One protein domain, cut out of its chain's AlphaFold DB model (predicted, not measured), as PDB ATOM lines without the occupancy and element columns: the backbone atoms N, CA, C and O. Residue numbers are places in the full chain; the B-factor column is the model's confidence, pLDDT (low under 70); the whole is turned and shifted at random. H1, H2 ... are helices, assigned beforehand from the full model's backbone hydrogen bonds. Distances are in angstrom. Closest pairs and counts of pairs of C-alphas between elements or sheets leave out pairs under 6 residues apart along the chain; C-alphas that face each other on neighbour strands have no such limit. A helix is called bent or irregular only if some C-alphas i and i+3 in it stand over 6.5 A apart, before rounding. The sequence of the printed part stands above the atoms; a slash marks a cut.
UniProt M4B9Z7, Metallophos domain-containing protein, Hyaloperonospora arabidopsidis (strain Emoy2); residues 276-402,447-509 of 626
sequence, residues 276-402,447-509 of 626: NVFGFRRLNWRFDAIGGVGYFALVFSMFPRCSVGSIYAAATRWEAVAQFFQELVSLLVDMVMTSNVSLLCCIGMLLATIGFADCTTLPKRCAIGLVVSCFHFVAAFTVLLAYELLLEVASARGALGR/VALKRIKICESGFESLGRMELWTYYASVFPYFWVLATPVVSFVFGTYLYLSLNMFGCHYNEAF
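AT A GLANCE: This is residues 276 to 402 and 447 to 509 of the 626 residues of the protein "Metallophos domain-containing protein" of Hyaloperonospora arabidopsidis (strain Emoy2) (UniProt M4B9Z7). What does the model look like? The long helix H6 runs through the middle, with H4 crossing it on one side, H2 crossing it on the opposite side, and H5 folded back along its first half. The bent helix H8 runs back past H6, with H1 and H9 packed on its last arm, H8b, and H7 on its first arm, H8a. What is it made of? The printed part has 190 residues with nine named helices, H1 to H9 in chain order, and no named strand; it is all helix, compact, with a radius of gyration of the C-alphas of 18.2 A and spans of 55 by 38 by 32 A.

IN THESE COORDINATES: Where do the first helices lie? H1, residues 276 to 283, begins at C-alpha 276 (-57.681, 26.567, 1.534). H2, residues 285 to 302, 26.2 A long, is irregular, with C-alphas 298 and 301 7.9 A apart; H3, residues 306 to 313, is only just irregular, with C-alphas 306 and 309 6.6 A apart. What follows? H4 is residues 317 to 337, 30.0 A; H5 is 340 to 356, 24.2 A; H6 is 362 to 396, 50.0 A. What comes last? H7 is residues 447 to 457. H8, residues 464 to 501, was assigned as one helix by its hydrogen bonds but is bent, C-alphas 481 and 484 being 6.6 A apart, into H8a, 464 to 481, and H8b, 484 to 501, at a steep tilt of 51 degrees. H9, residues 505 to 509, ends at C-alpha 509 (-62.862, 35.704, -1.550).

HOW THE PARTS SIT: What touches H6? H5 forms a hairpin with it, touching its residues 365 to 377 alone, closest at the C-alphas of Ile 354 and Gly 369, 4.3 A. H2 residues 295 to 299 touch H6 residues 376 to 384, about perpendicular at 74 degrees, closest at C-alphas 295 and 380, 5.4 A. H4 residues 324 to 331 touch H6 residues 378 to 385, closest at C-alphas 328 and 381, 6.6 A. What else touches? The closest C-alphas are 311 and 320 in the hairpin H3 and H4, 4.9 A, and 277 and 491 in H1 and H8b, 5.1 A. Are the backbones helical? Every O i to N i+4 pair is within hydrogen-bond range in H4, H5, H6, H7 and H9; the counts are 3 of 4 in H1, 12 of 14 in H2, 2 of 4 in H3, 12 of 14 in H8a and 13 of 14 in H8b.

THE WHOLE: How large is it? The two C-alphas farthest apart, of Thr 360 and Arg 402, are 57.8 A apart. Is there a cut? Residues 403 to 446 are not printed, and C-alphas 402 and 447 are 12.0 A apart; of the links printed whole, none is long. Where is confidence low? In the printed part 25 residues are under 70, among them 398 to 402 and 498 to 506.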
ATOM      1  N   ASN A 276     -56.895  25.399   1.107       55.81
ATOM      2  CA  ASN A 276     -57.681  26.567   1.534       55.81
ATOM      3  C   ASN A 276     -58.735  26.297   2.635       55.81
ATOM      4  O   ASN A 276     -59.085  27.223   3.369       55.81
ATOM      5  N   VAL A 277     -59.174  25.048   2.846       61.94
ATOM      6  CA  VAL A 277     -60.203  24.712   3.860       61.94
ATOM      7  C   VAL A 277     -59.681  24.860   5.299       61.94
ATOM      8  O   VAL A 277     -60.348  25.439   6.155       61.94
ATOM      9  N   PHE A 278     -58.448  24.426   5.582       62.38
ATOM     10  CA  PHE A 278     -57.850  24.602   6.916       62.38
ATOM     11  C   PHE A 278     -57.484  26.067   7.199       62.38
ATOM     12  O   PHE A 278     -57.588  26.537   8.336       62.38
ATOM     13  N   GLY A 279     -57.098  26.812   6.155       61.78
ATOM     14  CA  GLY A 279     -56.869  28.255   6.232       61.78
ATOM     15  C   GLY A 279     -58.137  29.027   6.608       61.78
ATOM     16  O   GLY A 279     -58.068  29.921   7.455       61.78
ATOM     17  N   PHE A 280     -59.286  28.631   6.045       66.31
ATOM     18  CA  PHE A 280     -60.592  29.225   6.331       66.31
ATOM     19  C   PHE A 280     -60.912  29.203   7.829       66.31
ATOM     20  O   PHE A 280     -61.187  30.254   8.408       66.31
ATOM     21  N   ARG A 281     -60.797  28.039   8.483       71.25
ATOM     22  CA  ARG A 281     -61.067  27.888   9.922       71.25
ATOM     23  C   ARG A 281     -60.180  28.789  10.783       71.25
ATOM     24  O   ARG A 281     -60.662  29.478  11.678       71.25
ATOM     25  N   ARG A 282     -58.874  28.831  10.499       69.56
ATOM     26  CA  ARG A 282     -57.926  29.655  11.271       69.56
ATOM     27  C   ARG A 282     -58.282  31.145  11.227       69.56
ATOM     28  O   ARG A 282     -58.076  31.856  12.207       69.56
ATOM     29  N   LEU A 283     -58.785  31.619  10.090       67.62
ATOM     30  CA  LEU A 283     -59.133  33.024   9.874       67.62
ATOM     31  C   LEU A 283     -60.534  33.372  10.394       67.62
ATOM     32  O   LEU A 283     -60.758  34.504  10.826       67.62
ATOM     33  N   ASN A 284     -61.448  32.401  10.400       72.94
ATOM     34  CA  ASN A 284     -62.866  32.603  10.682       72.94
ATOM     35  C   ASN A 284     -63.339  31.973  11.998       72.94
ATOM     36  O   ASN A 284     -64.523  31.718  12.143       72.94
ATOM     37  N   TRP A 285     -62.477  31.819  13.006       78.38
ATOM     38  CA  TRP A 285     -62.843  31.191  14.290       78.38
ATOM     39  C   TRP A 285     -64.093  31.785  14.982       78.38
ATOM     40  O   TRP A 285     -64.768  31.100  15.745       78.38
ATOM     41  N   ARG A 286     -64.433  33.060  14.727       83.50
ATOM     42  CA  ARG A 286     -65.674  33.686  15.228       83.50
ATOM     43  C   ARG A 286     -66.930  33.107  14.573       83.50
ATOM     44  O   ARG A 286     -67.965  33.013  15.223       83.50
ATOM     45  N   PHE A 287     -66.838  32.749  13.296       83.69
ATOM     46  CA  PHE A 287     -67.899  32.057  12.574       83.69
ATOM     47  C   PHE A 287     -68.123  30.665  13.171       83.69
ATOM     48  O   PHE A 287     -69.268  30.310  13.425       83.69
ATOM     49  N   ASP A 288     -67.051  29.938  13.500       84.19
ATOM     50  CA  ASP A 288     -67.122  28.644  14.189       84.19
ATOM     51  C   ASP A 288     -67.876  28.760  15.517       84.19
ATOM     52  O   ASP A 288     -68.764  27.960  15.794       84.19
ATOM     53  N   ALA A 289     -67.556  29.782  16.318       86.56
ATOM     54  CA  ALA A 289     -68.200  30.019  17.606       86.56
ATOM     55  C   ALA A 289     -69.715  30.238  17.458       86.56
ATOM     56  O   ALA A 289     -70.504  29.611  18.166       86.56
ATOM     57  N   ILE A 290     -70.130  31.096  16.519       89.50
ATOM     58  CA  ILE A 290     -71.550  31.385  16.261       89.50
ATOM     59  C   ILE A 290     -72.252  30.154  15.684       89.50
ATOM     60  O   ILE A 290     -73.332  29.781  16.138       89.50
ATOM     61  N   GLY A 291     -71.642  29.488  14.705       90.44
ATOM     62  CA  GLY A 291     -72.232  28.307  14.092       90.44
ATOM     63  C   GLY A 291     -72.281  27.107  15.035       90.44
ATOM     64  O   GLY A 291     -73.201  26.308  14.920       90.44
ATOM     65  N   GLY A 292     -71.382  27.010  16.021       91.88
ATOM     66  CA  GLY A 292     -71.464  26.019  17.093       91.88
ATOM     67  C   GLY A 292     -72.721  26.203  17.949       91.88
ATOM     68  O   GLY A 292     -73.373  25.221  18.298       91.88
ATOM     69  N   VAL A 293     -73.109  27.455  18.238       93.75
ATOM     70  CA  VAL A 293     -74.401  27.761  18.887       93.75
ATOM     71  C   VAL A 293     -75.558  27.355  17.975       93.75
ATOM     72  O   VAL A 293     -76.520  26.746  18.437       93.75
ATOM     73  N   GLY A 294     -75.438  27.623  16.672       93.62
ATOM     74  CA  GLY A 294     -76.401  27.168  15.668       93.62
ATOM     75  C   GLY A 294     -76.565  25.645  15.642       93.62
ATOM     76  O   GLY A 294     -77.689  25.156  15.640       93.62
ATOM     77  N   TYR A 295     -75.466  24.888  15.692       95.75
ATOM     78  CA  TYR A 295     -75.494  23.424  15.764       95.75
ATOM     79  C   TYR A 295     -76.170  22.941  17.041       95.75
ATOM     80  O   TYR A 295     -76.969  22.016  16.974       95.75
ATOM     81  N   PHE A 296     -75.907  23.582  18.182       95.44
ATOM     82  CA  PHE A 296     -76.586  23.231  19.426       95.44
ATOM     83  C   PHE A 296     -78.097  23.456  19.319       95.44
ATOM     84  O   PHE A 296     -78.866  22.582  19.698       95.44
ATOM     85  N   ALA A 297     -78.528  24.577  18.734       94.56
ATOM     86  CA  ALA A 297     -79.944  24.849  18.493       94.56
ATOM     87  C   ALA A 297     -80.588  23.820  17.544       94.56
ATOM     88  O   ALA A 297     -81.710  23.384  17.792       94.56
ATOM     89  N   LEU A 298     -79.865  23.367  16.508       94.88
ATOM     90  CA  LEU A 298     -80.332  22.305  15.606       94.88
ATOM     91  C   LEU A 298     -80.598  20.987  16.338       94.88
ATOM     92  O   LEU A 298     -81.533  20.278  15.982       94.88
ATOM     93  N   VAL A 299     -79.805  20.644  17.354       95.25
ATOM     94  CA  VAL A 299     -79.937  19.366  18.074       95.25
ATOM     95  C   VAL A 299     -80.620  19.474  19.434       95.25
ATOM     96  O   VAL A 299     -80.804  18.463  20.105       95.25
ATOM     97  N   PHE A 300     -81.022  20.680  19.834       93.81
ATOM     98  CA  PHE A 300     -81.483  20.990  21.184       93.81
ATOM     99  C   PHE A 300     -82.590  20.053  21.677       93.81
ATOM    100  O   PHE A 300     -82.495  19.521  22.778       93.81
ATOM    101  N   SER A 301     -83.609  19.810  20.848       92.56
ATOM    102  CA  SER A 301     -84.761  18.968  21.200       92.56
ATOM    103  C   SER A 301     -84.494  17.462  21.120       92.56
ATOM    104  O   SER A 301     -85.402  16.685  21.385       92.56
ATOM    105  N   MET A 302     -83.282  17.047  20.751       92.00
ATOM    106  CA  MET A 302     -82.915  15.638  20.568       92.00
ATOM    107  C   MET A 302     -81.958  15.122  21.650       92.00
ATOM    108  O   MET A 302     -81.553  13.963  21.610       92.00
ATOM    109  N   PHE A 303     -81.586  15.970  22.610       92.06
ATOM    110  CA  PHE A 303     -80.851  15.573  23.806       92.06
ATOM    111  C   PHE A 303     -81.789  15.048  24.896       92.06
ATOM    112  O   PHE A 303     -82.844  15.648  25.074       92.06
ATOM    113  N   PRO A 304     -81.356  14.079  25.728       92.69
ATOM    114  CA  PRO A 304     -80.270  13.121  25.481       92.69
ATOM    115  C   PRO A 304     -80.673  12.051  24.456       92.69
ATOM    116  O   PRO A 304     -81.856  11.757  24.282       92.69
ATOM    117  N   ARG A 305     -79.686  11.391  23.834       92.06
ATOM    118  CA  ARG A 305     -79.931  10.189  23.019       92.06
ATOM    119  C   ARG A 305     -79.580   8.951  23.822       92.06
ATOM    120  O   ARG A 305     -78.429   8.535  23.880       92.06
ATOM    121  N   CYS A 306     -80.596   8.346  24.424       89.31
ATOM    122  CA  CYS A 306     -80.447   7.147  25.251       89.31
ATOM    123  C   CYS A 306     -80.233   5.865  24.423       89.31
ATOM    124  O   CYS A 306     -79.674   4.894  24.918       89.31
ATOM    125  N   SER A 307     -80.614   5.871  23.140       88.31
ATOM    126  CA  SER A 307     -80.455   4.737  22.217       88.31
ATOM    127  C   SER A 307     -78.994   4.400  21.879       88.31
ATOM    128  O   SER A 307     -78.709   3.281  21.449       88.31
ATOM    129  N   VAL A 308     -78.050   5.323  22.114       88.50
ATOM    130  CA  VAL A 308     -76.623   5.155  21.761       88.50
ATOM    131  C   VAL A 308     -75.928   4.012  22.506       88.50
ATOM    132  O   VAL A 308     -74.885   3.546  22.050       88.50
ATOM    133  N   GLY A 309     -76.504   3.524  23.611       83.88
ATOM    134  CA  GLY A 309     -75.992   2.354  24.330       83.88
ATOM    135  C   GLY A 309     -75.910   1.105  23.448       83.88
ATOM    136  O   GLY A 309     -74.969   0.324  23.574       83.88
ATOM    137  N   SER A 310     -76.828   0.963  22.483       86.94
ATOM    138  CA  SER A 310     -76.801  -0.127  21.498       86.94
ATOM    139  C   SER A 310     -75.518  -0.112  20.655       86.94
ATOM    140  O   SER A 310     -74.868  -1.150  20.530       86.94
ATOM    141  N   ILE A 311     -75.090   1.075  20.198       88.00
ATOM    142  CA  ILE A 311     -73.872   1.279  19.395       88.00
ATOM    143  C   ILE A 311     -72.633   0.835  20.173       88.00
ATOM    144  O   ILE A 311     -71.742   0.198  19.613       88.00
ATOM    145  N   TYR A 312     -72.562   1.173  21.464       84.62
ATOM    146  CA  TYR A 312     -71.450   0.764  22.321       84.62
ATOM    147  C   TYR A 312     -71.453  -0.746  22.603       84.62
ATOM    148  O   TYR A 312     -70.387  -1.355  22.677       84.62
ATOM    149  N   ALA A 313     -72.637  -1.348  22.729       86.12
ATOM    150  CA  ALA A 313     -72.821  -2.773  22.994       86.12
ATOM    151  C   ALA A 313     -72.666  -3.676  21.749       86.12
ATOM    152  O   ALA A 313     -72.741  -4.899  21.877       86.12
ATOM    153  N   ALA A 314     -72.464  -3.107  20.557       89.44
ATOM    154  CA  ALA A 314     -72.331  -3.860  19.312       89.44
ATOM    155  C   ALA A 314     -71.147  -4.848  19.345       89.44
ATOM    156  O   ALA A 314     -70.042  -4.512  19.780       89.44
ATOM    157  N   ALA A 315     -71.360  -6.068  18.840       84.50
ATOM    158  CA  ALA A 315     -70.366  -7.139  18.917       84.50
ATOM    159  C   ALA A 315     -69.222  -6.942  17.911       84.50
ATOM    160  O   ALA A 315     -68.080  -7.330  18.170       84.50
ATOM    161  N   THR A 316     -69.507  -6.316  16.765       90.88
ATOM    162  CA  THR A 316     -68.504  -6.016  15.737       90.88
ATOM    163  C   THR A 316     -68.438  -4.531  15.384       90.88
ATOM    164  O   THR A 316     -69.398  -3.775  15.518       90.88
ATOM    165  N   ARG A 317     -67.285  -4.096  14.851       87.31
ATOM    166  CA  ARG A 317     -67.103  -2.711  14.371       87.31
ATOM    167  C   ARG A 317     -68.082  -2.349  13.251       87.31
ATOM    168  O   ARG A 317     -68.501  -1.203  13.166       87.31
ATOM    169  N   TRP A 318     -68.437  -3.309  12.398       90.25
ATOM    170  CA  TRP A 318     -69.368  -3.082  11.293       90.25
ATOM    171  C   TRP A 318     -70.812  -2.957  11.765       90.25
ATOM    172  O   TRP A 318     -71.536  -2.113  11.249       90.25
ATOM    173  N   GLU A 319     -71.203  -3.721  12.786       91.00
ATOM    174  CA  GLU A 319     -72.491  -3.538  13.461       91.00
ATOM    175  C   GLU A 319     -72.574  -2.170  14.139       91.00
ATOM    176  O   GLU A 319     -73.563  -1.472  13.945       91.00
ATOM    177  N   ALA A 320     -71.523  -1.740  14.846       86.69
ATOM    178  CA  ALA A 320     -71.479  -0.410  15.457       86.69
ATOM    179  C   ALA A 320     -71.634   0.706  14.406       86.69
ATOM    180  O   ALA A 320     -72.388   1.655  14.607       86.69
ATOM    181  N   VAL A 321     -70.958   0.579  13.256       88.69
ATOM    182  CA  VAL A 321     -71.093   1.523  12.133       88.69
ATOM    183  C   VAL A 321     -72.512   1.500  11.561       88.69
ATOM    184  O   VAL A 321     -73.090   2.561  11.334       88.69
ATOM    185  N   ALA A 322     -73.100   0.320  11.348       91.88
ATOM    186  CA  ALA A 322     -74.463   0.198  10.837       91.88
ATOM    187  C   ALA A 322     -75.491   0.824  11.794       91.88
ATOM    188  O   ALA A 322     -76.334   1.602  11.352       91.88
ATOM    189  N   GLN A 323     -75.374   0.556  13.096       92.81
ATOM    190  CA  GLN A 323     -76.232   1.145  14.126       92.81
ATOM    191  C   GLN A 323     -76.037   2.661  14.236       92.81
ATOM    192  O   GLN A 323     -77.010   3.391  14.383       92.81
ATOM    193  N   PHE A 324     -74.808   3.162  14.077       92.44
ATOM    194  CA  PHE A 324     -74.548   4.601  14.017       92.44
ATOM    195  C   PHE A 324     -75.300   5.274  12.856       92.44
ATOM    196  O   PHE A 324     -75.937   6.308  13.044       92.44
ATOM    197  N   PHE A 325     -75.266   4.680  11.657       93.19
ATOM    198  CA  PHE A 325     -76.026   5.195  10.513       93.19
ATOM    199  C   PHE A 325     -77.539   5.071  10.710       93.19
ATOM    200  O   PHE A 325     -78.271   5.982  10.323       93.19
ATOM    201  N   GLN A 326     -78.014   3.985  11.322       94.25
ATOM    202  CA  GLN A 326     -79.428   3.830  11.670       94.25
ATOM    203  C   GLN A 326     -79.881   4.927  12.637       94.25
ATOM    204  O   GLN A 326     -80.884   5.581  12.372       94.25
ATOM    205  N   GLU A 327     -79.110   5.212  13.688       94.62
ATOM    206  CA  GLU A 327     -79.410   6.302  14.623       94.62
ATOM    207  C   GLU A 327     -79.384   7.680  13.959       94.62
ATOM    208  O   GLU A 327     -80.212   8.533  14.276       94.62
ATOM    209  N   LEU A 328     -78.488   7.907  12.994       93.44
ATOM    210  CA  LEU A 328     -78.469   9.146  12.215       93.44
ATOM    211  C   LEU A 328     -79.769   9.338  11.411       93.44
ATOM    212  O   LEU A 328     -80.289  10.452  11.327       93.44
ATOM    213  N   VAL A 329     -80.307   8.256  10.840       93.06
ATOM    214  CA  VAL A 329     -81.604   8.266  10.143       93.06
ATOM    215  C   VAL A 329     -82.751   8.457  11.135       93.06
ATOM    216  O   VAL A 329     -83.640   9.266  10.872       93.06
ATOM    217  N   SER A 330     -82.717   7.792  12.291       94.06
ATOM    218  CA  SER A 330     -83.708   7.982  13.356       94.06
ATOM    219  C   SER A 330     -83.758   9.436  13.824       94.06
ATOM    220  O   SER A 330     -84.839  10.004  13.915       94.06
ATOM    221  N   LEU A 331     -82.604  10.089  14.008       93.69
ATOM    222  CA  LEU A 331     -82.527  11.517  14.337       93.69
ATOM    223  C   LEU A 331     -83.173  12.409  13.270       93.69
ATOM    224  O   LEU A 331     -83.830  13.388  13.612       93.69
ATOM    225  N   LEU A 332     -83.020  12.086  11.981       91.06
ATOM    226  CA  LEU A 332     -83.704  12.818  10.907       91.06
ATOM    227  C   LEU A 332     -85.226  12.667  11.001       91.06
ATOM    228  O   LEU A 332     -85.943  13.647  10.808       91.06
ATOM    229  N   VAL A 333     -85.717  11.463  11.311       92.38
ATOM    230  CA  VAL A 333     -87.151  11.201  11.492       92.38
ATOM    231  C   VAL A 333     -87.682  11.920  12.733       92.38
ATOM    232  O   VAL A 333     -88.679  12.632  12.638       92.38
ATOM    233  N   ASP A 334     -86.993  11.812  13.868       91.81
ATOM    234  CA  ASP A 334     -87.361  12.466  15.131       91.81
ATOM    235  C   ASP A 334     -87.347  13.992  15.003       91.81
ATOM    236  O   ASP A 334     -88.227  14.690  15.515       91.81
ATOM    237  N   MET A 335     -86.381  14.534  14.260       93.38
ATOM    238  CA  MET A 335     -86.310  15.961  13.975       93.38
ATOM    239  C   MET A 335     -87.573  16.462  13.264       93.38
ATOM    240  O   MET A 335     -88.082  17.522  13.615       93.38
ATOM    241  N   VAL A 336     -88.110  15.689  12.317       90.06
ATOM    242  CA  VAL A 336     -89.327  16.047  11.569       90.06
ATOM    243  C   VAL A 336     -90.604  15.768  12.362       90.06
ATOM    244  O   VAL A 336     -91.546  16.553  12.287       90.06
ATOM    245  N   MET A 337     -90.654  14.662  13.104       92.31
ATOM    246  CA  MET A 337     -91.897  14.163  13.700       92.31
ATOM    247  C   MET A 337     -92.153  14.665  15.123       92.31
ATOM    248  O   MET A 337     -93.310  14.829  15.504       92.31
ATOM    249  N   THR A 338     -91.108  14.880  15.926       88.88
ATOM    250  CA  THR A 338     -91.251  15.105  17.377       88.88
ATOM    251  C   THR A 338     -90.526  16.353  17.886       88.88
ATOM    252  O   THR A 338     -90.928  16.936  18.894       88.88
ATOM    253  N   SER A 339     -89.488  16.820  17.191       91.62
ATOM    254  CA  SER A 339     -88.562  17.832  17.718       91.62
ATOM    255  C   SER A 339     -88.845  19.253  17.210       91.62
ATOM    256  O   SER A 339     -88.161  19.762  16.324       91.62
ATOM    257  N   ASN A 340     -89.812  19.946  17.816       90.31
ATOM    258  CA  ASN A 340     -90.289  21.259  17.344       90.31
ATOM    259  C   ASN A 340     -89.208  22.355  17.222       90.31
ATOM    260  O   ASN A 340     -89.167  23.065  16.216       90.31
ATOM    261  N   VAL A 341     -88.338  22.523  18.230       92.12
ATOM    262  CA  VAL A 341     -87.309  23.587  18.208       92.12
ATOM    263  C   VAL A 341     -86.255  23.277  17.150       92.12
ATOM    264  O   VAL A 341     -85.939  24.130  16.323       92.12
ATOM    265  N   SER A 342     -85.776  22.033  17.130       94.31
ATOM    266  CA  SER A 342     -84.840  21.535  16.121       94.31
ATOM    267  C   SER A 342     -85.392  21.685  14.702       94.31
ATOM    268  O   SER A 342     -84.687  22.201  13.837       94.31
ATOM    269  N   LEU A 343     -86.661  21.333  14.464       94.81
ATOM    270  CA  LEU A 343     -87.319  21.492  13.167       94.81
ATOM    271  C   LEU A 343     -87.373  22.958  12.724       94.81
ATOM    272  O   LEU A 343     -87.028  23.274  11.584       94.81
ATOM    273  N   LEU A 344     -87.761  23.865  13.625       94.88
ATOM    274  CA  LEU A 344     -87.802  25.297  13.334       94.88
ATOM    275  C   LEU A 344     -86.408  25.835  12.980       94.88
ATOM    276  O   LEU A 344     -86.262  26.586  12.015       94.88
ATOM    277  N   CYS A 345     -85.376  25.420  13.718       94.50
ATOM    278  CA  CYS A 345     -83.990  25.775  13.420       94.50
ATOM    279  C   CYS A 345     -83.516  25.196  12.076       94.50
ATOM    280  O   CYS A 345     -82.852  25.907  11.320       94.50
ATOM    281  N   CYS A 346     -83.891  23.958  11.737       93.56
ATOM    282  CA  CYS A 346     -83.599  23.342  10.441       93.56
ATOM    283  C   CYS A 346     -84.246  24.121   9.287       93.56
ATOM    284  O   CYS A 346     -83.568  24.458   8.316       93.56
ATOM    285  N   ILE A 347     -85.532  24.472   9.404       94.88
ATOM    286  CA  ILE A 347     -86.241  25.285   8.404       94.88
ATOM    287  C   ILE A 347     -85.584  26.663   8.277       94.88
ATOM    288  O   ILE A 347     -85.316  27.119   7.166       94.88
ATOM    289  N   GLY A 348     -85.270  27.314   9.402       94.69
ATOM    290  CA  GLY A 348     -84.584  28.605   9.413       94.69
ATOM    291  C   GLY A 348     -83.225  28.557   8.708       94.69
ATOM    292  O   GLY A 348     -82.926  29.426   7.891       94.69
ATOM    293  N   MET A 349     -82.428  27.515   8.960       92.88
ATOM    294  CA  MET A 349     -81.143  27.308   8.288       92.88
ATOM    295  C   MET A 349     -81.312  27.032   6.789       92.88
ATOM    296  O   MET A 349     -80.554  27.576   5.985       92.88
ATOM    297  N   LEU A 350     -82.318  26.251   6.394       93.94
ATOM    298  CA  LEU A 350     -82.626  26.000   4.985       93.94
ATOM    299  C   LEU A 350     -83.004  27.290   4.252       93.94
ATOM    300  O   LEU A 350     -82.454  27.594   3.197       93.94
ATOM    301  N   LEU A 351     -83.896  28.091   4.829       94.19
ATOM    302  CA  LEU A 351     -84.279  29.379   4.251       94.19
ATOM    303  C   LEU A 351     -83.085  30.336   4.173       94.19
ATOM    304  O   LEU A 351     -82.909  31.008   3.156       94.19
ATOM    305  N   ALA A 352     -82.239  30.364   5.206       90.62
ATOM    306  CA  ALA A 352     -81.025  31.170   5.208       90.62
ATOM    307  C   ALA A 352     -80.064  30.739   4.090       90.62
ATOM    308  O   ALA A 352     -79.640  31.575   3.298       90.62
ATOM    309  N   THR A 353     -79.748  29.448   3.964       89.12
ATOM    310  CA  THR A 353     -78.814  28.958   2.933       89.12
ATOM    311  C   THR A 353     -79.347  29.158   1.513       89.12
ATOM    312  O   THR A 353     -78.581  29.550   0.638       89.12
ATOM    313  N   ILE A 354     -80.654  28.999   1.272       89.81
ATOM    314  CA  ILE A 354     -81.287  29.352  -0.014       89.81
ATOM    315  C   ILE A 354     -81.195  30.868  -0.266       89.81
ATOM    316  O   ILE A 354     -80.874  31.315  -1.376       89.81
ATOM    317  N   GLY A 355     -81.445  31.671   0.772       86.56
ATOM    318  CA  GLY A 355     -81.344  33.129   0.745       86.56
ATOM    319  C   GLY A 355     -79.933  33.632   0.431       86.56
ATOM    320  O   GLY A 355     -79.794  34.607  -0.304       86.56
ATOM    321  N   PHE A 356     -78.902  32.927   0.894       82.44
ATOM    322  CA  PHE A 356     -77.496  33.264   0.656       82.44
ATOM    323  C   PHE A 356     -76.867  32.570  -0.563       82.44
ATOM    324  O   PHE A 356     -75.757  32.932  -0.933       82.44
ATOM    325  N   ALA A 357     -77.534  31.603  -1.203       81.69
ATOM    326  CA  ALA A 357     -77.001  30.930  -2.389       81.69
ATOM    327  C   ALA A 357     -76.873  31.900  -3.585       81.69
ATOM    328  O   ALA A 357     -77.878  32.425  -4.077       81.69
ATOM    329  N   ASP A 358     -75.649  32.080  -4.087       70.81
ATOM    330  CA  ASP A 358     -75.282  32.974  -5.192       70.81
ATOM    331  C   ASP A 358     -75.412  32.217  -6.517       70.81
ATOM    332  O   ASP A 358     -74.446  31.820  -7.173       70.81
ATOM    333  N   CYS A 359     -76.652  31.870  -6.854       69.69
ATOM    334  CA  CYS A 359     -76.979  31.148  -8.074       69.69
ATOM    335  C   CYS A 359     -78.033  31.885  -8.882       69.69
ATOM    336  O   CYS A 359     -79.001  32.426  -8.351       69.69
ATOM    337  N   THR A 360     -77.867  31.838 -10.202       65.38
ATOM    338  CA  THR A 360     -78.639  32.651 -11.150       65.38
ATOM    339  C   THR A 360     -80.123  32.297 -11.232       65.38
ATOM    340  O   THR A 360     -80.902  33.088 -11.753       65.38
ATOM    341  N   THR A 361     -80.543  31.128 -10.735       76.88
ATOM    342  CA  THR A 361     -81.943  30.689 -10.790       76.88
ATOM    343  C   THR A 361     -82.428  30.169  -9.443       76.88
ATOM    344  O   THR A 361     -81.696  29.485  -8.723       76.88
ATOM    345  N   LEU A 362     -83.694  30.451  -9.119       83.50
ATOM    346  CA  LEU A 362     -84.327  29.983  -7.884       83.50
ATOM    347  C   LEU A 362     -84.235  28.452  -7.706       83.50
ATOM    348  O   LEU A 362     -83.841  28.031  -6.622       83.50
ATOM    349  N   PRO A 363     -84.465  27.604  -8.733       86.38
ATOM    350  CA  PRO A 363     -84.305  26.157  -8.582       86.38
ATOM    351  C   PRO A 363     -82.888  25.736  -8.176       86.38
ATOM    352  O   PRO A 363     -82.727  24.848  -7.344       86.38
ATOM    353  N   LYS A 364     -81.852  26.397  -8.713       79.88
ATOM    354  CA  LYS A 364     -80.460  26.126  -8.326       79.88
ATOM    355  C   LYS A 364     -80.174  26.574  -6.898       79.88
ATOM    356  O   LYS A 364     -79.515  25.844  -6.169       79.88
ATOM    357  N   ARG A 365     -80.701  27.733  -6.490       84.06
ATOM    358  CA  ARG A 365     -80.593  28.224  -5.106       84.06
ATOM    359  C   ARG A 365     -81.252  27.266  -4.121       84.06
ATOM    360  O   ARG A 365     -80.644  26.949  -3.107       84.06
ATOM    361  N   CYS A 366     -82.440  26.756  -4.447       89.94
ATOM    362  CA  CYS A 366     -83.118  25.738  -3.649       89.94
ATOM    363  C   CYS A 366     -82.305  24.442  -3.571       89.94
ATOM    364  O   CYS A 366     -82.101  23.926  -2.479       89.94
ATOM    365  N   ALA A 367     -81.803  23.940  -4.704       87.38
ATOM    366  CA  ALA A 367     -81.009  22.714  -4.737       87.38
ATOM    367  C   ALA A 367     -79.716  22.838  -3.913       87.38
ATOM    368  O   ALA A 367     -79.418  21.971  -3.098       87.38
ATOM    369  N   ILE A 368     -78.970  23.932  -4.084       84.06
ATOM    370  CA  ILE A 368     -77.722  24.167  -3.349       84.06
ATOM    371  C   ILE A 368     -78.000  24.422  -1.871       84.06
ATOM    372  O   ILE A 368     -77.368  23.792  -1.029       84.06
ATOM    373  N   GLY A 369     -78.976  25.272  -1.541       88.88
ATOM    374  CA  GLY A 369     -79.368  25.520  -0.154       88.88
ATOM    375  C   GLY A 369     -79.794  24.239   0.565       88.88
ATOM    376  O   GLY A 369     -79.374  24.003   1.696       88.88
ATOM    377  N   LEU A 370     -80.534  23.357  -0.118       91.19
ATOM    378  CA  LEU A 370     -80.897  22.039   0.402       91.19
ATOM    379  C   LEU A 370     -79.660  21.177   0.662       91.19
ATOM    380  O   LEU A 370     -79.493  20.687   1.774       91.19
ATOM    381  N   VAL A 371     -78.772  21.032  -0.326       88.62
ATOM    382  CA  VAL A 371     -77.543  20.230  -0.194       88.62
ATOM    383  C   VAL A 371     -76.683  20.726   0.971       88.62
ATOM    384  O   VAL A 371     -76.272  19.934   1.816       88.62
ATOM    385  N   VAL A 372     -76.448  22.036   1.061       88.94
ATOM    386  CA  VAL A 372     -75.642  22.653   2.127       88.94
ATOM    387  C   VAL A 372     -76.271  22.443   3.495       88.94
ATOM    388  O   VAL A 372     -75.583  22.063   4.442       88.94
ATOM    389  N   SER A 373     -77.584  22.648   3.594       91.94
ATOM    390  CA  SER A 373     -78.322  22.420   4.835       91.94
ATOM    391  C   SER A 373     -78.244  20.958   5.262       91.94
ATOM    392  O   SER A 373     -77.942  20.688   6.419       91.94
ATOM    393  N   CYS A 374     -78.398  20.010   4.332       91.44
ATOM    394  CA  CYS A 374     -78.236  18.584   4.611       91.44
ATOM    395  C   CYS A 374     -76.846  18.259   5.173       91.44
ATOM    396  O   CYS A 374     -76.754  17.534   6.163       91.44
ATOM    397  N   PHE A 375     -75.771  18.819   4.606       91.56
ATOM    398  CA  PHE A 375     -74.421  18.634   5.151       91.56
ATOM    399  C   PHE A 375     -74.287  19.182   6.577       91.56
ATOM    400  O   PHE A 375     -73.682  18.526   7.424       91.56
ATOM    401  N   HIS A 376     -74.872  20.346   6.867       93.44
ATOM    402  CA  HIS A 376     -74.873  20.903   8.220       93.44
ATOM    403  C   HIS A 376     -75.699  20.065   9.205       93.44
ATOM    404  O   HIS A 376     -75.240  19.841  10.324       93.44
ATOM    405  N   PHE A 377     -76.859  19.545   8.796       93.00
ATOM    406  CA  PHE A 377     -77.694  18.679   9.638       93.00
ATOM    407  C   PHE A 377     -76.977  17.373   9.969       93.00
ATOM    408  O   PHE A 377     -76.813  17.041  11.140       93.00
ATOM    409  N   VAL A 378     -76.458  16.679   8.950       93.12
ATOM    410  CA  VAL A 378     -75.693  15.437   9.130       93.12
ATOM    411  C   VAL A 378     -74.491  15.670  10.042       93.12
ATOM    412  O   VAL A 378     -74.243  14.875  10.948       93.12
ATOM    413  N   ALA A 379     -73.768  16.777   9.861       94.50
ATOM    414  CA  ALA A 379     -72.636  17.121  10.708       94.50
ATOM    415  C   ALA A 379     -73.050  17.399  12.163       94.50
ATOM    416  O   ALA A 379     -72.421  16.871  13.078       94.50
ATOM    417  N   ALA A 380     -74.109  18.180  12.395       95.62
ATOM    418  CA  ALA A 380     -74.612  18.461  13.739       95.62
ATOM    419  C   ALA A 380     -75.070  17.179  14.453       95.62
ATOM    420  O   ALA A 380     -74.746  16.971  15.622       95.62
ATOM    421  N   PHE A 381     -75.753  16.283  13.738       95.31
ATOM    422  CA  PHE A 381     -76.256  15.020  14.284       95.31
ATOM    423  C   PHE A 381     -75.116  14.039  14.565       95.31
ATOM    424  O   PHE A 381     -75.112  13.366  15.590       95.31
ATOM    425  N   THR A 382     -74.095  14.021  13.708       94.62
ATOM    426  CA  THR A 382     -72.864  13.250  13.937       94.62
ATOM    427  C   THR A 382     -72.153  13.720  15.209       94.62
ATOM    428  O   THR A 382     -71.718  12.890  16.005       94.62
ATOM    429  N   VAL A 383     -72.065  15.038  15.440       94.12
ATOM    430  CA  VAL A 383     -71.484  15.588  16.679       94.12
ATOM    431  C   VAL A 383     -72.339  15.230  17.897       94.12
ATOM    432  O   VAL A 383     -71.773  14.874  18.927       94.12
ATOM    433  N   LEU A 384     -73.674  15.263  17.782       95.19
ATOM    434  CA  LEU A 384     -74.593  14.830  18.844       95.19
ATOM    435  C   LEU A 384     -74.344  13.367  19.223       95.19
ATOM    436  O   LEU A 384     -74.117  13.076  20.394       95.19
ATOM    437  N   LEU A 385     -74.340  12.460  18.243       93.69
ATOM    438  CA  LEU A 385     -74.110  11.034  18.487       93.69
ATOM    439  C   LEU A 385     -72.723  10.776  19.076       93.69
ATOM    440  O   LEU A 385     -72.597   9.997  20.016       93.69
ATOM    441  N   ALA A 386     -71.687  11.449  18.570       89.00
ATOM    442  CA  ALA A 386     -70.340  11.332  19.119       89.00
ATOM    443  C   ALA A 386     -70.275  11.820  20.576       89.00
ATOM    444  O   ALA A 386     -69.661  11.165  21.413       89.00
ATOM    445  N   TYR A 387     -70.923  12.942  20.889       91.12
ATOM    446  CA  TYR A 387     -71.003  13.476  22.247       91.12
ATOM    447  C   TYR A 387     -71.742  12.525  23.203       91.12
ATOM    448  O   TYR A 387     -71.229  12.206  24.274       91.12
ATOM    449  N   GLU A 388     -72.912  12.024  22.804       91.62
ATOM    450  CA  GLU A 388     -73.712  11.096  23.611       91.62
ATOM    451  C   GLU A 388     -72.999   9.751  23.803       91.62
ATOM    452  O   GLU A 388     -72.998   9.208  24.906       91.62
ATOM    453  N   LEU A 389     -72.301   9.251  22.777       87.12
ATOM    454  CA  LEU A 389     -71.475   8.050  22.878       87.12
ATOM    455  C   LEU A 389     -70.290   8.249  23.836       87.12
ATOM    456  O   LEU A 389     -69.957   7.340  24.590       87.12
ATOM    457  N   LEU A 390     -69.660   9.428  23.848       84.56
ATOM    458  CA  LEU A 390     -68.594   9.740  24.807       84.56
ATOM    459  C   LEU A 390     -69.113   9.711  26.251       84.56
ATOM    460  O   LEU A 390     -68.435   9.161  27.122       84.56
ATOM    461  N   LEU A 391     -70.307  10.258  26.502       83.62
ATOM    462  CA  LEU A 391     -70.948  10.191  27.818       83.62
ATOM    463  C   LEU A 391     -71.307   8.752  28.205       83.62
ATOM    464  O   LEU A 391     -71.081   8.360  29.350       83.62
ATOM    465  N   GLU A 392     -71.821   7.965  27.260       84.94
ATOM    466  CA  GLU A 392     -72.173   6.558  27.462       84.94
ATOM    467  C   GLU A 392     -70.939   5.722  27.822       84.94
ATOM    468  O   GLU A 392     -70.918   5.043  28.843       84.94
ATOM    469  N   VAL A 393     -69.858   5.844  27.045       81.00
ATOM    470  CA  VAL A 393     -68.585   5.149  27.293       81.00
ATOM    471  C   VAL A 393     -68.002   5.542  28.651       81.00
ATOM    472  O   VAL A 393     -67.516   4.681  29.389       81.00
ATOM    473  N   ALA A 394     -68.026   6.833  28.990       75.44
ATOM    474  CA  ALA A 394     -67.519   7.316  30.270       75.44
ATOM    475  C   ALA A 394     -68.352   6.800  31.457       75.44
ATOM    476  O   ALA A 394     -67.782   6.451  32.494       75.44
ATOM    477  N   SER A 395     -69.672   6.700  31.288       78.31
ATOM    478  CA  SER A 395     -70.581   6.156  32.301       78.31
ATOM    479  C   SER A 395     -70.400   4.643  32.463       78.31
ATOM    480  O   SER A 395     -70.155   4.166  33.567       78.31
ATOM    481  N   ALA A 396     -70.385   3.888  31.360       78.19
ATOM    482  CA  ALA A 396     -70.215   2.433  31.363       78.19
ATOM    483  C   ALA A 396     -68.860   1.981  31.938       78.19
ATOM    484  O   ALA A 396     -68.756   0.922  32.551       78.19
ATOM    485  N   ARG A 397     -67.802   2.787  31.771       76.12
ATOM    486  CA  ARG A 397     -66.478   2.535  32.376       76.12
ATOM    487  C   ARG A 397     -66.375   2.988  33.835       76.12
ATOM    488  O   ARG A 397     -65.298   2.901  34.422       76.12
ATOM    489  N   GLY A 398     -67.460   3.499  34.415       67.56
ATOM    490  CA  GLY A 398     -67.512   3.978  35.795       67.56
ATOM    491  C   GLY A 398     -66.642   5.210  36.058       67.56
ATOM    492  O   GLY A 398     -66.258   5.438  37.211       67.56
ATOM    493  N   ALA A 399     -66.300   5.969  35.008       63.84
ATOM    494  CA  ALA A 399     -65.561   7.227  35.108       63.84
ATOM    495  C   ALA A 399     -66.490   8.405  35.453       63.84
ATOM    496  O   ALA A 399     -66.073   9.328  36.145       63.84
ATOM    497  N   LEU A 400     -67.751   8.354  35.011       67.81
ATOM    498  CA  LEU A 400     -68.812   9.323  35.317       67.81
ATOM    499  C   LEU A 400     -70.089   8.584  35.768       67.81
ATOM    500  O   LEU A 400     -70.240   7.404  35.471       67.81
ATOM    501  N   GLY A 401     -70.996   9.251  36.493       62.47
ATOM    502  CA  GLY A 401     -72.332   8.712  36.809       62.47
ATOM    503  C   GLY A 401     -72.423   7.568  37.838       62.47
ATOM    504  O   GLY A 401     -73.354   6.774  37.757       62.47
ATOM    505  N   ARG A 402     -71.492   7.449  38.800       64.56
ATOM    506  CA  ARG A 402     -71.642   6.523  39.947       64.56
ATOM    507  C   ARG A 402     -72.779   6.981  40.870       64.56
ATOM    508  O   ARG A 402     -73.079   8.168  40.929       64.56
ATOM    509  N   VAL A 447     -73.396  16.158  34.076       79.12
ATOM    510  CA  VAL A 447     -74.267  15.873  32.927       79.12
ATOM    511  C   VAL A 447     -74.629  14.391  32.862       79.12
ATOM    512  O   VAL A 447     -75.767  14.059  32.538       79.12
ATOM    513  N   ALA A 448     -73.680  13.506  33.180       77.50
ATOM    514  CA  ALA A 448     -73.853  12.062  33.066       77.50
ATOM    515  C   ALA A 448     -74.936  11.538  34.020       77.50
ATOM    516  O   ALA A 448     -75.806  10.785  33.594       77.50
ATOM    517  N   LEU A 449     -74.947  11.997  35.277       79.44
ATOM    518  CA  LEU A 449     -75.947  11.569  36.259       79.44
ATOM    519  C   LEU A 449     -77.364  12.024  35.878       79.44
ATOM    520  O   LEU A 449     -78.313  11.243  35.941       79.44
ATOM    521  N   LYS A 450     -77.512  13.278  35.426       84.50
ATOM    522  CA  LYS A 450     -78.803  13.807  34.946       84.50
ATOM    523  C   LYS A 450     -79.272  13.070  33.694       84.50
ATOM    524  O   LYS A 450     -80.450  12.745  33.591       84.50
ATOM    525  N   ARG A 451     -78.353  12.759  32.774       87.88
ATOM    526  CA  ARG A 451     -78.635  11.958  31.579       87.88
ATOM    527  C   ARG A 451     -79.163  10.569  31.940       87.88
ATOM    528  O   ARG A 451     -80.186  10.181  31.391       87.88
ATOM    529  N   ILE A 452     -78.507   9.848  32.853       84.12
ATOM    530  CA  ILE A 452     -78.935   8.503  33.281       84.12
ATOM    531  C   ILE A 452     -80.365   8.552  33.836       84.12
ATOM    532  O   ILE A 452     -81.223   7.816  33.355       84.12
ATOM    533  N   LYS A 453     -80.664   9.504  34.734       85.81
ATOM    534  CA  LYS A 453     -82.026   9.704  35.263       85.81
ATOM    535  C   LYS A 453     -83.065   9.949  34.164       85.81
ATOM    536  O   LYS A 453     -84.126   9.329  34.186       85.81
ATOM    537  N   ILE A 454     -82.760  10.813  33.189       89.06
ATOM    538  CA  ILE A 454     -83.661  11.080  32.054       89.06
ATOM    539  C   ILE A 454     -83.873   9.812  31.219       89.06
ATOM    540  O   ILE A 454     -84.994   9.548  30.792       89.06
ATOM    541  N   CYS A 455     -82.824   9.025  30.982       88.69
ATOM    542  CA  CYS A 455     -82.911   7.818  30.166       88.69
ATOM    543  C   CYS A 455     -83.686   6.678  30.838       88.69
ATOM    544  O   CYS A 455     -84.372   5.933  30.145       88.69
ATOM    545  N   GLU A 456     -83.605   6.551  32.162       88.12
ATOM    546  CA  GLU A 456     -84.312   5.508  32.916       88.12
ATOM    547  C   GLU A 456     -85.761   5.889  33.240       88.12
ATOM    548  O   GLU A 456     -86.656   5.051  33.158       88.12
ATOM    549  N   SER A 457     -85.997   7.148  33.624       89.19
ATOM    550  CA  SER A 457     -87.269   7.599  34.213       89.19
ATOM    551  C   SER A 457     -87.991   8.681  33.401       89.19
ATOM    552  O   SER A 457     -89.068   9.131  33.790       89.19
ATOM    553  N   GLY A 458     -87.427   9.114  32.270       87.75
ATOM    554  CA  GLY A 458     -87.982  10.173  31.426       87.75
ATOM    555  C   GLY A 458     -87.755  11.590  31.970       87.75
ATOM    556  O   GLY A 458     -87.263  11.794  33.080       87.75
ATOM    557  N   PHE A 459     -88.131  12.602  31.183       86.88
ATOM    558  CA  PHE A 459     -87.957  14.020  31.543       86.88
ATOM    559  C   PHE A 459     -88.768  14.463  32.766       86.88
ATOM    560  O   PHE A 459     -88.336  15.368  33.476       86.88
ATOM    561  N   GLU A 460     -89.901  13.812  33.032       87.75
ATOM    562  CA  GLU A 460     -90.772  14.106  34.181       87.75
ATOM    563  C   GLU A 460     -90.091  13.824  35.532       87.75
ATOM    564  O   GLU A 460     -90.540  14.299  36.572       87.75
ATOM    565  N   SER A 461     -88.981  13.077  35.523       86.19
ATOM    566  CA  SER A 461     -88.184  12.793  36.718       86.19
ATOM    567  C   SER A 461     -87.366  13.987  37.225       86.19
ATOM    568  O   SER A 461     -86.866  13.937  38.349       86.19
ATOM    569  N   LEU A 462     -87.219  15.053  36.426       85.81
ATOM    570  CA  LEU A 462     -86.416  16.228  36.764       85.81
ATOM    571  C   LEU A 462     -87.277  17.467  37.008       85.81
ATOM    572  O   LEU A 462     -88.169  17.813  36.232       85.81
ATOM    573  N   GLY A 463     -86.928  18.228  38.046       88.75
ATOM    574  CA  GLY A 463     -87.487  19.561  38.249       88.75
ATOM    575  C   GLY A 463     -87.066  20.528  37.136       88.75
ATOM    576  O   GLY A 463     -86.008  20.389  36.524       88.75
ATOM    577  N   ARG A 464     -87.843  21.597  36.906       88.56
ATOM    578  CA  ARG A 464     -87.523  22.606  35.870       88.56
ATOM    579  C   ARG A 464     -86.109  23.176  36.012       88.56
ATOM    580  O   ARG A 464     -85.420  23.346  35.013       88.56
ATOM    581  N   MET A 465     -85.672  23.466  37.239       85.56
ATOM    582  CA  MET A 465     -84.324  23.981  37.498       85.56
ATOM    583  C   MET A 465     -83.245  22.940  37.165       85.56
ATOM    584  O   MET A 465     -82.215  23.273  36.584       85.56
ATOM    585  N   GLU A 466     -83.493  21.666  37.461       83.44
ATOM    586  CA  GLU A 466     -82.576  20.576  37.124       83.44
ATOM    587  C   GLU A 466     -82.476  20.384  35.608       83.44
ATOM    588  O   GLU A 466     -81.372  20.254  35.083       83.44
ATOM    589  N   LEU A 467     -83.596  20.494  34.889       87.00
ATOM    590  CA  LEU A 467     -83.621  20.464  33.428       87.00
ATOM    591  C   LEU A 467     -82.864  21.652  32.807       87.00
ATOM    592  O   LEU A 467     -82.077  21.473  31.878       87.00
ATOM    593  N   TRP A 468     -83.034  22.863  33.346       87.12
ATOM    594  CA  TRP A 468     -82.257  24.033  32.924       87.12
ATOM    595  C   TRP A 468     -80.760  23.834  33.151       87.12
ATOM    596  O   TRP A 468     -79.959  24.092  32.252       87.12
ATOM    597  N   THR A 469     -80.372  23.339  34.327       84.88
ATOM    598  CA  THR A 469     -78.959  23.059  34.616       84.88
ATOM    599  C   THR A 469     -78.404  21.933  33.747       84.88
ATOM    600  O   THR A 469     -77.228  21.987  33.404       84.88
ATOM    601  N   TYR A 470     -79.214  20.949  33.343       88.38
ATOM    602  CA  TYR A 470     -78.819  19.923  32.377       88.38
ATOM    603  C   TYR A 470     -78.433  20.554  31.032       88.38
ATOM    604  O   TYR A 470     -77.287  20.415  30.608       88.38
ATOM    605  N   TYR A 471     -79.318  21.338  30.407       90.12
ATOM    606  CA  TYR A 471     -79.016  21.982  29.121       90.12
ATOM    607  C   TYR A 471     -77.882  23.009  29.210       90.12
ATOM    608  O   TYR A 471     -77.023  23.047  28.328       90.12
ATOM    609  N   ALA A 472     -77.833  23.799  30.288       87.75
ATOM    610  CA  ALA A 472     -76.736  24.733  30.540       87.75
ATOM    611  C   ALA A 472     -75.381  24.017  30.674       87.75
ATOM    612  O   ALA A 472     -74.348  24.587  30.328       87.75
ATOM    613  N   SER A 473     -75.393  22.764  31.134       85.44
ATOM    614  CA  SER A 473     -74.192  21.949  31.285       85.44
ATOM    615  C   SER A 473     -73.811  21.210  30.008       85.44
ATOM    616  O   SER A 473     -72.630  21.138  29.700       85.44
ATOM    617  N   VAL A 474     -74.778  20.710  29.231       90.06
ATOM    618  CA  VAL A 474     -74.530  20.060  27.929       90.06
ATOM    619  C   VAL A 474     -73.965  21.053  26.910       90.06
ATOM    620  O   VAL A 474     -73.040  20.720  26.167       90.06
ATOM    621  N   PHE A 475     -74.496  22.280  26.891       91.62
ATOM    622  CA  PHE A 475     -74.134  23.315  25.924       91.62
ATOM    623  C   PHE A 475     -72.618  23.521  25.751       91.62
ATOM    624  O   PHE A 475     -72.152  23.360  24.624       91.62
ATOM    625  N   PRO A 476     -71.818  23.851  26.787       88.31
ATOM    626  CA  PRO A 476     -70.396  24.136  26.606       88.31
ATOM    627  C   PRO A 476     -69.611  22.937  26.056       88.31
ATOM    628  O   PRO A 476     -68.747  23.128  25.200       88.31
ATOM    629  N   TYR A 477     -69.921  21.709  26.488       86.94
ATOM    630  CA  TYR A 477     -69.227  20.516  25.997       86.94
ATOM    631  C   TYR A 477     -69.562  20.226  24.533       86.94
ATOM    632  O   TYR A 477     -68.655  20.046  23.717       86.94
ATOM    633  N   PHE A 478     -70.849  20.241  24.178       91.38
ATOM    634  CA  PHE A 478     -71.270  20.062  22.791       91.38
ATOM    635  C   PHE A 478     -70.716  21.175  21.897       91.38
ATOM    636  O   PHE A 478     -70.190  20.911  20.819       91.38
ATOM    637  N   TRP A 479     -70.786  22.427  22.355       92.25
ATOM    638  CA  TRP A 479     -70.324  23.594  21.613       92.25
ATOM    639  C   TRP A 479     -68.835  23.501  21.264       92.25
ATOM    640  O   TRP A 479     -68.463  23.763  20.118       92.25
ATOM    641  N   VAL A 480     -67.986  23.055  22.199       88.19
ATOM    642  CA  VAL A 480     -66.549  22.831  21.950       88.19
ATOM    643  C   VAL A 480     -66.314  21.765  20.872       88.19
ATOM    644  O   VAL A 480     -65.436  21.948  20.028       88.19
ATOM    645  N   LEU A 481     -67.108  20.688  20.852       87.12
ATOM    646  CA  LEU A 481     -67.016  19.635  19.832       87.12
ATOM    647  C   LEU A 481     -67.570  20.076  18.468       87.12
ATOM    648  O   LEU A 481     -67.007  19.728  17.432       87.12
ATOM    649  N   ALA A 482     -68.651  20.859  18.454       91.00
ATOM    650  CA  ALA A 482     -69.339  21.293  17.239       91.00
ATOM    651  C   ALA A 482     -68.580  22.393  16.486       91.00
ATOM    652  O   ALA A 482     -68.458  22.339  15.261       91.00
ATOM    653  N   THR A 483     -68.036  23.371  17.215       88.56
ATOM    654  CA  THR A 483     -67.292  24.532  16.692       88.56
ATOM    655  C   THR A 483     -66.303  24.176  15.561       88.56
ATOM    656  O   THR A 483     -66.427  24.746  14.475       88.56
ATOM    657  N   PRO A 484     -65.362  23.218  15.715       84.88
ATOM    658  CA  PRO A 484     -64.412  22.873  14.652       84.88
ATOM    659  C   PRO A 484     -65.043  22.256  13.395       84.88
ATOM    660  O   PRO A 484     -64.432  22.313  12.327       84.88
ATOM    661  N   VAL A 485     -66.222  21.639  13.514       88.44
ATOM    662  CA  VAL A 485     -66.899  20.944  12.411       88.44
ATOM    663  C   VAL A 485     -67.631  21.936  11.506       88.44
ATOM    664  O   VAL A 485     -67.629  21.773  10.287       88.44
ATOM    665  N   VAL A 486     -68.200  23.002  12.074       88.75
ATOM    666  CA  VAL A 486     -68.987  24.012  11.344       88.75
ATOM    667  C   VAL A 486     -68.192  24.637  10.195       88.75
ATOM    668  O   VAL A 486     -68.637  24.623   9.045       88.75
ATOM    669  N   SER A 487     -67.012  25.192  10.484       82.12
ATOM    670  CA  SER A 487     -66.175  25.840   9.467       82.12
ATOM    671  C   SER A 487     -65.561  24.866   8.489       82.12
ATOM    672  O   SER A 487     -65.310  25.241   7.347       82.12
ATOM    673  N   PHE A 488     -65.330  23.624   8.909       82.88
ATOM    674  CA  PHE A 488     -64.870  22.589   8.003       82.88
ATOM    675  C   PHE A 488     -65.932  22.288   6.938       82.88
ATOM    676  O   PHE A 488     -65.619  22.306   5.747       82.88
ATOM    677  N   VAL A 489     -67.192  22.095   7.347       87.38
ATOM    678  CA  VAL A 489     -68.321  21.881   6.424       87.38
ATOM    679  C   VAL A 489     -68.504  23.093   5.511       87.38
ATOM    680  O   VAL A 489     -68.526  22.944   4.290       87.38
ATOM    681  N   PHE A 490     -68.554  24.300   6.078       84.50
ATOM    682  CA  PHE A 490     -68.788  25.517   5.299       84.50
ATOM    683  C   PHE A 490     -67.616  25.865   4.360       84.50
ATOM    684  O   PHE A 490     -67.821  26.227   3.203       84.50
ATOM    685  N   GLY A 491     -66.372  25.702   4.814       80.00
ATOM    686  CA  GLY A 491     -65.181  25.897   3.988       80.00
ATOM    687  C   GLY A 491     -65.080  24.873   2.854       80.00
ATOM    688  O   GLY A 491     -64.713  25.234   1.738       80.00
ATOM    689  N   THR A 492     -65.466  23.616   3.108       80.00
ATOM    690  CA  THR A 492     -65.562  22.573   2.071       80.00
ATOM    691  C   THR A 492     -66.657  22.902   1.063       80.00
ATOM    692  O   THR A 492     -66.433  22.776  -0.138       80.00
ATOM    693  N   TYR A 493     -67.810  23.392   1.521       83.25
ATOM    694  CA  TYR A 493     -68.880  23.867   0.648       83.25
ATOM    695  C   TYR A 493     -68.399  24.969  -0.299       83.25
ATOM    696  O   TYR A 493     -68.579  24.843  -1.510       83.25
ATOM    697  N   LEU A 494     -67.770  26.025   0.225       77.56
ATOM    698  CA  LEU A 494     -67.248  27.108  -0.609       77.56
ATOM    699  C   LEU A 494     -66.185  26.591  -1.582       77.56
ATOM    700  O   LEU A 494     -66.202  26.952  -2.755       77.56
ATOM    701  N   TYR A 495     -65.307  25.693  -1.127       74.31
ATOM    702  CA  TYR A 495     -64.298  25.069  -1.979       74.31
ATOM    703  C   TYR A 495     -64.925  24.277  -3.137       74.31
ATOM    704  O   TYR A 495     -64.550  24.483  -4.289       74.31
ATOM    705  N   LEU A 496     -65.894  23.398  -2.871       73.88
ATOM    706  CA  LEU A 496     -66.556  22.603  -3.912       73.88
ATOM    707  C   LEU A 496     -67.431  23.469  -4.826       73.88
ATOM    708  O   LEU A 496     -67.410  23.278  -6.039       73.88
ATOM    709  N   SER A 497     -68.150  24.447  -4.272       72.06
ATOM    710  CA  SER A 497     -68.967  25.407  -5.033       72.06
ATOM    711  C   SER A 497     -68.136  26.150  -6.069       72.06
ATOM    712  O   SER A 497     -68.498  26.227  -7.242       72.06
ATOM    713  N   LEU A 498     -66.964  26.607  -5.645       67.88
ATOM    714  CA  LEU A 498     -66.032  27.318  -6.497       67.88
ATOM    715  C   LEU A 498     -65.408  26.391  -7.558       67.88
ATOM    716  O   LEU A 498     -65.408  26.720  -8.743       67.88
ATOM    717  N   ASN A 499     -64.924  25.206  -7.157       66.12
ATOM    718  CA  ASN A 499     -64.168  24.307  -8.041       66.12
ATOM    719  C   ASN A 499     -65.022  23.470  -8.996       66.12
ATOM    720  O   ASN A 499     -64.591  23.208 -10.115       66.12
ATOM    721  N   MET A 500     -66.210  23.044  -8.577       68.38
ATOM    722  CA  MET A 500     -67.070  22.178  -9.387       68.38
ATOM    723  C   MET A 500     -68.166  22.957 -10.113       68.38
ATOM    724  O   MET A 500     -68.554  22.577 -11.215       68.38
ATOM    725  N   PHE A 501     -68.673  24.037  -9.508       66.69
ATOM    726  CA  PHE A 501     -69.860  24.738 -10.004       66.69
ATOM    727  C   PHE A 501     -69.578  26.167 -10.487       66.69
ATOM    728  O   PHE A 501     -70.422  26.741 -11.179       66.69
ATOM    729  N   GLY A 502     -68.400  26.727 -10.183       64.25
ATOM    730  CA  GLY A 502     -67.999  28.070 -10.609       64.25
ATOM    731  C   GLY A 502     -68.852  29.192 -10.008       64.25
ATOM    732  O   GLY A 502     -68.999  30.239 -10.633       64.25
ATOM    733  N   CYS A 503     -69.451  28.968  -8.836       67.88
ATOM    734  CA  CYS A 503     -70.261  29.948  -8.107       67.88
ATOM    735  C   CYS A 503     -69.594  30.344  -6.780       67.88
ATOM    736  O   CYS A 503     -68.563  29.782  -6.406       67.88
ATOM    737  N   HIS A 504     -70.177  31.311  -6.065       69.94
ATOM    738  CA  HIS A 504     -69.701  31.757  -4.749       69.94
ATOM    739  C   HIS A 504     -68.287  32.345  -4.715       69.94
ATOM    740  O   HIS A 504     -67.570  32.254  -3.714       69.94
ATOM    741  N   TYR A 505     -67.869  32.963  -5.820       68.38
ATOM    742  CA  TYR A 505     -66.546  33.563  -5.913       68.38
ATOM    743  C   TYR A 505     -66.389  34.683  -4.874       68.38
ATOM    744  O   TYR A 505     -65.442  34.659  -4.089       68.38
ATOM    745  N   ASN A 506     -67.361  35.594  -4.765       69.06
ATOM    746  CA  ASN A 506     -67.327  36.708  -3.814       69.06
ATOM    747  C   ASN A 506     -67.308  36.255  -2.345       69.06
ATOM    748  O   ASN A 506     -66.517  36.771  -1.546       69.06
ATOM    749  N   GLU A 507     -68.135  35.279  -1.966       72.62
ATOM    750  CA  GLU A 507     -68.174  34.758  -0.594       72.62
ATOM    751  C   GLU A 507     -66.873  34.025  -0.245       72.62
ATOM    752  O   GLU A 507     -66.301  34.242   0.827       72.62
ATOM    753  N   ALA A 508     -66.347  33.220  -1.173       69.12
ATOM    754  CA  ALA A 508     -65.059  32.563  -0.996       69.12
ATOM    755  C   ALA A 508     -63.924  33.589  -0.819       69.12
ATOM    756  O   ALA A 508     -63.128  33.462   0.116       69.12
ATOM    757  N   PHE A 509     -63.882  34.650  -1.638       66.00
ATOM    758  CA  PHE A 509     -62.862  35.704  -1.550       66.00
ATOM    759  C   PHE A 509     -62.953  36.524  -0.259       66.00
ATOM    760  O   PHE A 509     -61.947  36.710   0.433       66.00
TER     761      PHE A 509